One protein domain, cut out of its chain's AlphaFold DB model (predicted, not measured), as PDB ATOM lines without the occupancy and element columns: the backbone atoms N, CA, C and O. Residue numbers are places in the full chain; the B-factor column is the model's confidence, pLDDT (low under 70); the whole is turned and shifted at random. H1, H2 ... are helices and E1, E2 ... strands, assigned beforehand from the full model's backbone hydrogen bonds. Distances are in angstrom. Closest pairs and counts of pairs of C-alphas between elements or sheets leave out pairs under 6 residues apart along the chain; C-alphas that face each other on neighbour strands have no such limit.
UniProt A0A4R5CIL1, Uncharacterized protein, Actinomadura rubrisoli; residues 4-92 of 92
ATOM      1  N   ILE A   4     116.534-154.974 288.132       97.38
ATOM      2  CA  ILE A   4     115.343-154.146 288.304       97.38
ATOM      3  C   ILE A   4     114.540-154.635 289.508       97.38
ATOM      4  O   ILE A   4     114.411-155.842 289.732       97.38
ATOM      5  N   ASP A   5     114.031-153.686 290.287       97.81
ATOM      6  CA  ASP A   5     113.104-153.945 291.380       97.81
ATOM      7  C   ASP A   5     111.671-153.946 290.846       97.81
ATOM      8  O   ASP A   5     111.257-153.042 290.120       97.81
ATOM      9  N   LEU A   6     110.936-155.000 291.185       97.69
ATOM     10  CA  LEU A   6     109.601-155.276 290.677       97.69
ATOM     11  C   LEU A   6     108.674-155.727 291.809       97.69
ATOM     12  O   LEU A   6     109.110-156.344 292.784       97.69
ATOM     13  N   TYR A   7     107.383-155.447 291.654       97.31
ATOM     14  CA  TYR A   7     106.374-155.637 292.688       97.31
ATOM     15  C   TYR A   7     105.173-156.412 292.154       97.31
ATOM     16  O   TYR A   7     104.476-155.965 291.240       97.31
ATOM     17  N   HIS A   8     104.918-157.579 292.741       96.25
ATOM     18  CA  HIS A   8     103.730-158.379 292.464       96.25
ATOM     19  C   HIS A   8     102.668-158.098 293.520       96.25
ATOM     20  O   HIS A   8     102.842-158.450 294.686       96.25
ATOM     21  N   HIS A   9     101.575-157.465 293.113       95.31
ATOM     22  CA  HIS A   9     100.466-157.156 294.004       95.31
ATOM     23  C   HIS A   9      99.520-158.350 294.113       95.31
ATOM     24  O   HIS A   9      99.109-158.928 293.108       95.31
ATOM     25  N   THR A  10      99.209-158.743 295.342       94.56
ATOM     26  CA  THR A  10      98.429-159.940 295.641       94.56
ATOM     27  C   THR A  10      97.774-159.844 297.022       94.56
ATOM     28  O   THR A  10      97.862-158.830 297.724       94.56
ATOM     29  N   THR A  11      97.055-160.891 297.415       94.50
ATOM     30  CA  THR A  11      96.454-161.006 298.746       94.50
ATOM     31  C   THR A  11      97.509-161.363 299.794       94.50
ATOM     32  O   THR A  11      98.518-161.992 299.484       94.50
ATOM     33  N   GLU A  12      97.257-161.027 301.059       95.31
ATOM     34  CA  GLU A  12      98.143-161.370 302.184       95.31
ATOM     35  C   GLU A  12      98.473-162.869 302.233       95.31
ATOM     36  O   GLU A  12      99.637-163.257 302.215       95.31
ATOM     37  N   SER A  13      97.454-163.728 302.131       95.44
ATOM     38  CA  SER A  13      97.644-165.183 302.159       95.44
ATOM     39  C   SER A  13      98.461-165.733 300.984       95.44
ATOM     40  O   SER A  13      99.112-166.772 301.120       95.44
ATOM     41  N   SER A  14      98.434-165.074 299.824       95.56
ATOM     42  CA  SER A  14      99.275-165.433 298.679       95.56
ATOM     43  C   SER A  14     100.704-164.928 298.860       95.56
ATOM     44  O   SER A  14     101.642-165.672 298.573       95.56
ATOM     45  N   ALA A  15     100.878-163.706 299.370       96.50
ATOM     46  CA  ALA A  15     102.189-163.139 299.666       96.50
ATOM     47  C   ALA A  15     102.952-164.003 300.683       96.50
ATOM     48  O   ALA A  15     104.100-164.373 300.427       96.50
ATOM     49  N   ASP A  16     102.284-164.422 301.762       96.31
ATOM     50  CA  ASP A  16     102.852-165.313 302.776       96.31
ATOM     51  C   ASP A  16     103.354-166.623 302.167       96.31
ATOM     52  O   ASP A  16     104.475-167.056 302.437       96.31
ATOM     53  N   LYS A  17     102.558-167.240 301.283       96.81
ATOM     54  CA  LYS A  17     102.950-168.477 300.592       96.81
ATOM     55  C   LYS A  17     104.137-168.262 299.665       96.81
ATOM     56  O   LYS A  17     105.055-169.076 299.673       96.81
ATOM     57  N   ILE A  18     104.142-167.183 298.882       96.88
ATOM     58  CA  ILE A  18     105.242-166.877 297.960       96.88
ATOM     59  C   ILE A  18     106.549-166.694 298.732       96.88
ATOM     60  O   ILE A  18     107.581-167.230 298.328       96.88
ATOM     61  N   VAL A  19     106.510-165.964 299.848       96.31
ATOM     62  CA  VAL A  19     107.694-165.699 300.671       96.31
ATOM     63  C   VAL A  19     108.156-166.960 301.398       96.31
ATOM     64  O   VAL A  19     109.349-167.263 301.362       96.31
ATOM     65  N   ALA A  20     107.236-167.721 301.997       96.50
ATOM     66  CA  ALA A  20     107.558-168.949 302.720       96.50
ATOM     67  C   ALA A  20     108.099-170.053 301.795       96.50
ATOM     68  O   ALA A  20     109.083-170.709 302.123       96.50
ATOM     69  N   GLU A  21     107.483-170.247 300.627       97.31
ATOM     70  CA  GLU A  21     107.901-171.264 299.654       97.31
ATOM     71  C   GLU A  21     109.027-170.785 298.731       97.31
ATOM     72  O   GLU A  21     109.590-171.588 297.986       97.31
ATOM     73  N   ARG A  22     109.339-169.482 298.749       97.06
ATOM     74  CA  ARG A  22     110.282-168.823 297.831       97.06
ATOM     75  C   ARG A  22     109.974-169.151 296.369       97.06
ATOM     76  O   ARG A  22     110.873-169.462 295.586       97.06
ATOM     77  N   LYS A  23     108.691-169.100 296.003       96.44
ATOM     78  CA  LYS A  23     108.225-169.551 294.691       96.44
ATOM     79  C   LYS A  23     106.961-168.834 294.240       96.44
ATOM     80  O   LYS A  23     105.998-168.720 294.991       96.44
ATOM     81  N   PHE A  24     106.928-168.465 292.962       95.25
ATOM     82  CA  PHE A  24     105.697-168.072 292.285       95.25
ATOM     83  C   PHE A  24     105.040-169.272 291.603       95.25
ATOM     84  O   PHE A  24     105.697-170.088 290.954       95.25
ATOM     85  N   ARG A  25     103.716-169.368 291.730       88.94
ATOM     86  CA  ARG A  25     102.886-170.317 290.981       88.94
ATOM     87  C   ARG A  25     101.984-169.506 290.060       88.94
ATOM     88  O   ARG A  25     101.013-168.916 290.517       88.94
ATOM     89  N   ALA A  26     102.343-169.433 288.784       84.31
ATOM     90  CA  ALA A  26     101.498-168.792 287.786       84.31
ATOM     91  C   ALA A  26     100.306-169.692 287.446       84.31
ATOM     92  O   ALA A  26     100.444-170.918 287.377       84.31
ATOM     93  N   ALA A  27      99.146-169.081 287.222       78.31
ATOM     94  CA  ALA A  27      97.972-169.807 286.765       78.31
ATOM     95  C   ALA A  27      98.170-170.283 285.312       78.31
ATOM     96  O   ALA A  27      98.893-169.659 284.524       78.31
ATOM     97  N   GLN A  28      97.577-171.425 284.962       75.31
ATOM     98  CA  GLN A  28      97.833-172.100 283.686       75.31
ATOM     99  C   GLN A  28      97.350-171.264 282.489       75.31
ATOM    100  O   GLN A  28      97.980-171.267 281.431       75.31
ATOM    101  N   GLU A  29      96.281-170.496 282.681       84.31
ATOM    102  CA  GLU A  29      95.715-169.553 281.720       84.31
ATOM    103  C   GLU A  29      96.686-168.430 281.323       84.31
ATOM    104  O   GLU A  29      96.621-167.939 280.197       84.31
ATOM    105  N   TYR A  30      97.652-168.092 282.184       84.19
ATOM    106  CA  TYR A  30      98.703-167.110 281.898       84.19
ATOM    107  C   TYR A  30      99.982-167.752 281.354       84.19
ATOM    108  O   TYR A  30     101.030-167.115 281.321       84.19
ATOM    109  N   LYS A  31      99.924-169.026 280.933       89.44
ATOM    110  CA  LYS A  31     101.043-169.757 280.309       89.44
ATOM    111  C   LYS A  31     102.351-169.676 281.110       89.44
ATOM    112  O   LYS A  31     103.427-169.602 280.526       89.44
ATOM    113  N   GLY A  32     102.262-169.676 282.440       92.19
ATOM    114  CA  GLY A  32     103.437-169.600 283.311       92.19
ATOM    115  C   GLY A  32     103.955-168.185 283.591       92.19
ATOM    116  O   GLY A  32     104.956-168.058 284.289       92.19
ATOM    117  N   GLN A  33     103.300-167.133 283.095       95.06
ATOM    118  CA  GLN A  33     103.722-165.748 283.302       95.06
ATOM    119  C   GLN A  33     103.257-165.192 284.651       95.06
ATOM    120  O   GLN A  33     102.144-165.453 285.109       95.06
ATOM    121  N   VAL A  34     104.114-164.378 285.261       96.00
ATOM    122  CA  VAL A  34     103.837-163.610 286.477       96.00
ATOM    123  C   VAL A  34     103.974-162.132 286.147       96.00
ATOM    124  O   VAL A  34     104.974-161.722 285.557       96.00
ATOM    125  N   TRP A  35     102.965-161.354 286.530       95.00
ATOM    126  CA  TRP A  35     102.893-159.918 286.287       95.00
ATOM    127  C   TRP A  35     103.455-159.128 287.462       95.00
ATOM    128  O   TRP A  35     103.188-159.445 288.624       95.00
ATOM    129  N   PHE A  36     104.194-158.075 287.142       96.12
ATOM    130  CA  PHE A  36     104.800-157.156 288.093       96.12
ATOM    131  C   PHE A  36     104.616-155.717 287.630       96.12
ATOM    132  O   PHE A  36     104.487-155.471 286.433       96.12
ATOM    133  N   SER A  37     104.701-154.769 288.556       95.62
ATOM    134  CA  SER A  37     104.945-153.360 288.244       95.62
ATOM    135  C   SER A  37     106.296-152.898 288.800       95.62
ATOM    136  O   SER A  37     106.842-153.510 289.718       95.62
ATOM    137  N   ASN A  38     106.855-151.814 288.263       95.12
ATOM    138  CA  ASN A  38     108.030-151.129 288.834       95.12
ATOM    139  C   ASN A  38     107.711-150.297 290.092       95.12
ATOM    140  O   ASN A  38     108.626-149.803 290.747       95.12
ATOM    141  N   VAL A  39     106.436-150.108 290.435       93.00
ATOM    142  CA  VAL A  39     106.004-149.265 291.556       93.00
ATOM    143  C   VAL A  39     105.401-150.101 292.677       93.00
ATOM    144  O   VAL A  39     104.366-150.738 292.512       93.00
ATOM    145  N   ARG A  40     106.004-150.010 293.868       90.19
ATOM    146  CA  ARG A  40     105.559-150.687 295.104       90.19
ATOM    147  C   ARG A  40     104.099-150.417 295.461       90.19
ATOM    148  O   ARG A  40     103.438-151.230 296.093       90.19
ATOM    149  N   HIS A  41     103.619-149.229 295.120       84.75
ATOM    150  CA  HIS A  41     102.275-148.757 295.427       84.75
ATOM    151  C   HIS A  41     101.580-148.287 294.150       84.75
ATOM    152  O   HIS A  41     101.033-147.187 294.106       84.75
ATOM    153  N   GLY A  42     101.650-149.128 293.116       79.44
ATOM    154  CA  GLY A  42     101.013-148.890 291.829       79.44
ATOM    155  C   GLY A  42      99.506-148.697 291.958       79.44
ATOM    156  O   GLY A  42      98.859-149.324 292.802       79.44
ATOM    157  N   PHE A  43      98.948-147.812 291.135       83.44
ATOM    158  CA  PHE A  43      97.511-147.551 291.150       83.44
ATOM    159  C   PHE A  43      96.763-148.781 290.636       83.44
ATOM    160  O   PHE A  43      95.841-149.265 291.289       83.44
ATOM    161  N   TYR A  44      97.234-149.325 289.513       81.00
ATOM    162  CA  TYR A  44      96.636-150.484 288.859       81.00
ATOM    163  C   TYR A  44      97.047-151.796 289.532       81.00
ATOM    164  O   TYR A  44      96.222-152.689 289.698       81.00
ATOM    165  N   GLY A  45      98.298-151.909 289.996       75.75
ATOM    166  CA  GLY A  45      98.756-153.103 290.714       75.75
ATOM    167  C   GLY A  45      97.877-153.444 291.925       75.75
ATOM    168  O   GLY A  45      97.504-154.599 292.121       75.75
ATOM    169  N   ARG A  46      97.462-152.437 292.701       80.56
ATOM    170  CA  ARG A  46      96.637-152.627 293.906       80.56
ATOM    171  C   ARG A  46      95.256-153.231 293.649       80.56
ATOM    172  O   ARG A  46      94.682-153.789 294.582       80.56
ATOM    173  N   GLU A  47      94.735-153.172 292.423       85.25
ATOM    174  CA  GLU A  47      93.463-153.819 292.069       85.25
ATOM    175  C   GLU A  47      93.534-155.351 292.209       85.25
ATOM    176  O   GLU A  47      92.519-155.999 292.461       85.25
ATOM    177  N   TYR A  48      94.737-155.930 292.130       85.06
ATOM    178  CA  TYR A  48      94.988-157.368 292.285       85.06
ATOM    179  C   TYR A  48      95.241-157.796 293.738       85.06
ATOM    180  O   TYR A  48      95.240-158.989 294.055       85.06
ATOM    181  N   GLY A  49      95.439-156.831 294.634       90.38
ATOM    182  CA  GLY A  49      95.578-157.059 296.062       90.38
ATOM    183  C   GLY A  49      96.412-155.980 296.758       90.38
ATOM    184  O   GLY A  49      97.235-155.310 296.130       90.38
ATOM    185  N   PRO A  50      96.209-155.786 298.071       92.38
ATOM    186  CA  PRO A  50      96.835-154.689 298.802       92.38
ATOM    187  C   PRO A  50      98.307-154.940 299.154       92.38
ATOM    188  O   PRO A  50      98.991-153.998 299.551       92.38
ATOM    189  N   ILE A  51      98.793-156.182 299.044       95.31
ATOM    190  CA  ILE A  51     100.144-156.569 299.462       95.31
ATOM    191  C   ILE A  51     101.052-156.686 298.246       95.31
ATOM    192  O   ILE A  51     100.726-157.394 297.299       95.31
ATOM    193  N   ALA A  52     102.211-156.033 298.291       96.25
ATOM    194  CA  ALA A  52     103.231-156.140 297.257       96.25
ATOM    195  C   ALA A  52     104.334-157.116 297.684       96.25
ATOM    196  O   ALA A  52     104.966-156.945 298.725       96.25
ATOM    197  N   VAL A  53     104.607-158.122 296.857       97.44
ATOM    198  CA  VAL A  53     105.811-158.952 296.964       97.44
ATOM    199  C   VAL A  53     106.904-158.325 296.112       97.44
ATOM    200  O   VAL A  53     106.748-158.183 294.899       97.44
ATOM    201  N   HIS A  54     108.014-157.961 296.745       98.19
ATOM    202  CA  HIS A  54     109.185-157.385 296.097       98.19
ATOM    203  C   HIS A  54     110.114-158.483 295.586       98.19
ATOM    204  O   HIS A  54     110.525-159.380 296.330       98.19
ATOM    205  N   VAL A  55     110.469-158.378 294.309       98.25
ATOM    206  CA  VAL A  55     111.512-159.180 293.675       98.25
ATOM    207  C   VAL A  55     112.568-158.278 293.041       98.25
ATOM    208  O   VAL A  55     112.265-157.179 292.573       98.25
ATOM    209  N   ARG A  56     113.807-158.764 292.980       98.12
ATOM    210  CA  ARG A  56     114.905-158.127 292.256       98.12
ATOM    211  C   ARG A  56     115.374-159.050 291.139       98.12
ATOM    212  O   ARG A  56     115.983-160.086 291.395       98.12
ATOM    213  N   MET A  57     115.082-158.667 289.900       98.12
ATOM    214  CA  MET A  57     115.246-159.517 288.718       98.12
ATOM    215  C   MET A  57     116.371-159.012 287.808       98.12
ATOM    216  O   MET A  57     116.537-157.799 287.662       98.12
ATOM    217  N   PRO A  58     117.122-159.900 287.133       98.00
ATOM    218  CA  PRO A  58     117.973-159.509 286.016       98.00
ATOM    219  C   PRO A  58     117.140-158.896 284.889       98.00
ATOM    220  O   PRO A  58     116.182-159.519 284.428       98.00
ATOM    221  N   VAL A  59     117.542-157.728 284.380       97.06
ATOM    222  CA  VAL A  59     116.791-157.004 283.332       97.06
ATOM    223  C   VAL A  59     116.551-157.868 282.083       97.06
ATOM    224  O   VAL A  59     115.491-157.810 281.475       97.06
ATOM    225  N   ARG A  60     117.487-158.759 281.735       96.50
ATOM    226  CA  ARG A  60     117.354-159.671 280.580       96.50
ATOM    227  C   ARG A  60     116.215-160.699 280.685       96.50
ATOM    228  O   ARG A  60     115.944-161.373 279.698       96.50
ATOM    229  N   LEU A  61     115.652-160.906 281.879       96.94
ATOM    230  CA  LEU A  61     114.589-161.887 282.140       96.94
ATOM    231  C   LEU A  61     113.201-161.245 282.235       96.94
ATOM    232  O   LEU A  61     112.211-161.964 282.341       96.94
ATOM    233  N   VAL A  62     113.122-159.914 282.221       96.69
ATOM    234  CA  VAL A  62     111.853-159.192 282.318       96.69
ATOM    235  C   VAL A  62     111.446-158.699 280.936       96.69
ATOM    236  O   VAL A  62     112.281-158.241 280.156       96.69
ATOM    237  N   LYS A  63     110.155-158.789 280.624       96.69
ATOM    238  CA  LYS A  63     109.579-158.216 279.407       96.69
ATOM    239  C   LYS A  63     108.575-157.144 279.799       96.69
ATOM    240  O   LYS A  63     107.645-157.436 280.539       96.69
ATOM    241  N   GLU A  64     108.759-155.929 279.302       95.88
ATOM    242  CA  GLU A  64     107.756-154.868 279.415       95.88
ATOM    243  C   GLU A  64     106.515-155.226 278.576       95.88
ATOM    244  O   GLU A  64     106.643-155.635 277.420       95.88
ATOM    245  N   GLU A  65     105.323-155.097 279.159       93.19
ATOM    246  CA  GLU A  65     104.041-155.361 278.484       93.19
ATOM    247  C   GLU A  65     103.188-154.100 278.320       93.19
ATOM    248  O   GLU A  65     102.519-153.945 277.301       93.19
ATOM    249  N   ALA A  66     103.194-153.195 279.302       89.62
ATOM    250  CA  ALA A  66     102.412-151.962 279.251       89.62
ATOM    251  C   ALA A  66     103.092-150.839 280.034       89.62
ATOM    252  O   ALA A  66     103.681-151.082 281.083       89.62
ATOM    253  N   SER A  67     102.957-149.606 279.552       90.44
ATOM    254  CA  SER A  67     103.498-148.411 280.199       90.44
ATOM    255  C   SER A  67     102.411-147.351 280.340       90.44
ATOM    256  O   SER A  67     101.771-146.959 279.362       90.44
ATOM    257  N   TYR A  68     102.202-146.888 281.569       86.19
ATOM    258  CA  TYR A  68     101.248-145.850 281.938       86.19
ATOM    259  C   TYR A  68     102.017-144.590 282.328       86.19
ATOM    260  O   TYR A  68     102.262-144.315 283.504       86.19
ATOM    261  N   VAL A  69     102.405-143.818 281.309       80.94
ATOM    262  CA  VAL A  69     103.315-142.661 281.422       80.94
ATOM    263  C   VAL A  69     102.832-141.618 282.434       80.94
ATOM    264  O   VAL A  69     103.632-141.115 283.213       80.94
ATOM    265  N   GLU A  70     101.527-141.337 282.496       82.69
ATOM    266  CA  GLU A  70     100.954-140.363 283.444       82.69
ATOM    267  C   GLU A  70     101.137-140.754 284.921       82.69
ATOM    268  O   GLU A  70     100.992-139.916 285.813       82.69
ATOM    269  N   ARG A  71     101.413-142.034 285.188       80.88
ATOM    270  CA  ARG A  71     101.540-142.612 286.531       80.88
ATOM    271  C   ARG A  71     102.930-143.175 286.810       80.88
ATOM    272  O   ARG A  71     103.126-143.734 287.883       80.88
ATOM    273  N   GLU A  72     103.853-143.058 285.853       88.75
ATOM    274  CA  GLU A  72     105.197-143.654 285.913       88.75
ATOM    275  C   GLU A  72     105.181-145.170 286.230       88.75
ATOM    276  O   GLU A  72     106.156-145.739 286.728       88.75
ATOM    277  N   GLU A  73     104.063-145.840 285.924       91.75
ATOM    278  CA  GLU A  73     103.828-147.254 286.212       91.75
ATOM    279  C   GLU A  73     104.007-148.073 284.934       91.75
ATOM    280  O   GLU A  73     103.311-147.878 283.939       91.75
ATOM    281  N   VAL A  74     104.953-149.004 284.969       94.25
ATOM    282  CA  VAL A  74     105.274-149.922 283.880       94.25
ATOM    283  C   VAL A  74     105.053-151.342 284.372       94.25
ATOM    284  O   VAL A  74     105.531-151.722 285.444       94.25
ATOM    285  N   PHE A  75     104.332-152.121 283.576       94.62
ATOM    286  CA  PHE A  75     104.065-153.525 283.817       94.62
ATOM    287  C   PHE A  75     105.055-154.409 283.083       94.62
ATOM    288  O   PHE A  75     105.334-154.225 281.895       94.62
ATOM    289  N   TYR A  76     105.521-155.418 283.802       96.56
ATOM    290  CA  TYR A  76     106.465-156.407 283.328       96.56
ATOM    291  C   TYR A  76     105.898-157.804 283.522       96.56
ATOM    292  O   TYR A  76     105.168-158.069 284.480       96.56
ATOM    293  N   VAL A  77     106.305-158.720 282.653       96.56
ATOM    294  CA  VAL A  77     106.078-160.152 282.817       96.56
ATOM    295  C   VAL A  77     107.393-160.903 282.904       96.56
ATOM    296  O   VAL A  77     108.379-160.572 282.241       96.56
ATOM    297  N   VAL A  78     107.378-161.951 283.720       96.94
ATOM    298  CA  VAL A  78     108.477-162.907 283.882       96.94
ATOM    299  C   VAL A  78     107.897-164.315 283.841       96.94
ATOM    300  O   VAL A  78     106.786-164.545 284.322       96.94
ATOM    301  N   GLN A  79     108.630-165.277 283.286       96.25
ATOM    302  CA  GLN A  79     108.260-166.685 283.421       96.25
ATOM    303  C   GLN A  79     108.466-167.141 284.867       96.25
ATOM    304  O   GLN A  79     109.535-166.941 285.438       96.25
ATOM    305  N   ALA A  80     107.482-167.816 285.459       95.44
ATOM    306  CA  ALA A  80     107.565-168.289 286.841       95.44
ATOM    307  C   ALA A  80     108.789-169.190 287.088       95.44
ATOM    308  O   ALA A  80     109.364-169.154 288.171       95.44
ATOM    309  N   GLY A  81     109.202-169.968 286.080       95.25
ATOM    310  CA  GLY A  81     110.396-170.816 286.141       95.25
ATOM    311  C   GLY A  81     111.726-170.053 286.175       95.25
ATOM    312  O   GLY A  81     112.716-170.611 286.638       95.25
ATOM    313  N   ASP A  82     111.739-168.788 285.749       97.00
ATOM    314  CA  ASP A  82     112.926-167.923 285.755       97.00
ATOM    315  C   ASP A  82     113.051-167.111 287.060       97.00
ATOM    316  O   ASP A  82     114.080-166.478 287.323       97.00
ATOM    317  N   ILE A  83     112.014-167.122 287.905       97.56
ATOM    318  CA  ILE A  83     112.032-166.474 289.219       97.56
ATOM    319  C   ILE A  83     112.637-167.448 290.229       97.56
ATOM    320  O   ILE A  83     111.945-168.251 290.856       97.56
ATOM    321  N   LEU A  84     113.955-167.367 290.372       97.62
ATOM    322  CA  LEU A  84     114.703-168.142 291.350       97.62
ATOM    323  C   LEU A  84     114.411-167.671 292.784       97.62
ATOM    324  O   LEU A  84     114.068-166.500 292.989       97.62
ATOM    325  N   PRO A  85     114.587-168.548 293.792       98.06
ATOM    326  CA  PRO A  85     114.381-168.198 295.190       98.06
ATOM    327  C   PRO A  85     115.084-166.904 295.594       98.06
ATOM    328  O   PRO A  85     114.466-166.067 296.232       98.06
ATOM    329  N   GLU A  86     116.343-166.696 295.217       97.56
ATOM    330  CA  GLU A  86     117.155-165.515 295.538       97.56
ATOM    331  C   GLU A  86     116.630-164.199 294.950       97.56
ATOM    332  O   GLU A  86     116.959-163.136 295.474       97.56
ATOM    333  N   HIS A  87     115.791-164.246 293.912       98.25
ATOM    334  CA  HIS A  87     115.175-163.041 293.357       98.25
ATOM    335  C   HIS A  87     114.073-162.491 294.264       98.25
ATOM    336  O   HIS A  87     113.733-161.316 294.165       98.25
ATOM    337  N   ILE A  88     113.499-163.311 295.145       98.19
ATOM    338  CA  ILE A  88     112.423-162.897 296.046       98.19
ATOM    339  C   ILE A  88     113.047-162.172 297.236       98.19
ATOM    340  O   ILE A  88     113.886-162.728 297.941       98.19
ATOM    341  N   ILE A  89     112.654-160.930 297.495       97.88
ATOM    342  CA  ILE A  89     113.190-160.158 298.622       97.88
ATOM    343  C   ILE A  89     112.280-160.322 299.838       97.88
ATOM    344  O   ILE A  89     112.748-160.709 300.907       97.88
ATOM    345  N   GLY A  90     110.973-160.126 299.656       95.06
ATOM    346  CA  GLY A  90     109.982-160.270 300.718       95.06
ATOM    347  C   GLY A  90     108.709-159.484 300.431       95.06
ATOM    348  O   GLY A  90     108.470-159.059 299.301       95.06
ATOM    349  N   VAL A  91     107.897-159.284 301.465       94.88
ATOM    350  CA  VAL A  91     106.782-158.333 301.413       94.88
ATOM    351  C   VAL A  91     107.330-156.912 301.525       94.88
ATOM    352  O   VAL A  91     108.207-156.647 302.349       94.88
ATOM    353  N   ALA A  92     106.811-156.019 300.688       85.06
ATOM    354  CA  ALA A  92     107.068-154.590 300.719       85.06
ATOM    355  C   ALA A  92     105.752-153.850 300.959       85.06
ATOM    356  O   ALA A  92     105.270-153.802 302.099       85.06
TER     357      ALA A  92
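This is residues 4 to 92 of the 92 residues of an uncharacterized protein of Actinomadura rubrisoli (UniProt A0A4R5CIL1). Two small three-stranded sheets meet where E2 crosses E1; helix H1 packs on one face of the sheet E1 E3 E6, and the hairpin of E4 and E5 makes the opposite end of the domain. The 89 printed residues include two named helices and six named strands, in the order E1 H1 E2 H2 E3 E4 E5 E6, class mixed. Both sheets, ordered E1 E3 E6 and E2 E5 E4, are antiparallel. The whole is compact and rounded, with a radius of gyration of the C-alphas of 11.9 A and spans of 36 by 27 by 25 A.

Start at E1, residues 4 to 10, antiparallel to E3, residues 51 to 58; look for N 6 and O 55, 2.9 A apart. E6, residues 88 to 91, is on the other side of E3, with N 54 and O 90 at 2.8 A. H1, residues 12 to 21, lies over E3 and E6 at a height over the sheet of 8.4 A; the closest C-alphas of H1 and E6 are those of Val 19 and Gly 90, 5.9 A. E2, residues 33 to 37, touches E1, closest at C-alphas His 8 and Phe 36, 4.7 A. H2, residues 45 to 48, touches E1, closest at C-alphas Thr 10 and Tyr 48, 5.5 A. E5, residues 73 to 79, pairs with E2 at N 34 and O 78, 2.8 A, and with E4, residues 63 to 68, at N 65 and O 75, 2.9 A. In H1 every O i to N i+4 pair is within hydrogen-bond range; H2 is too short for one.

Find C-alpha 4 at (115.343, -154.146, 288.304), where E1 begins its 19.3 A. H1 spans 14.1 A, E3 22.5 A and E5 20.1 A. E6 ends at C-alpha 91, (106.782, -158.333, 301.413).

C-alphas Glu 21 and Glu 70 are farthest apart, 35.6 A. The printed part has no cut; H1 to E2 is a long link of 11 residues. No printed residue is under 70.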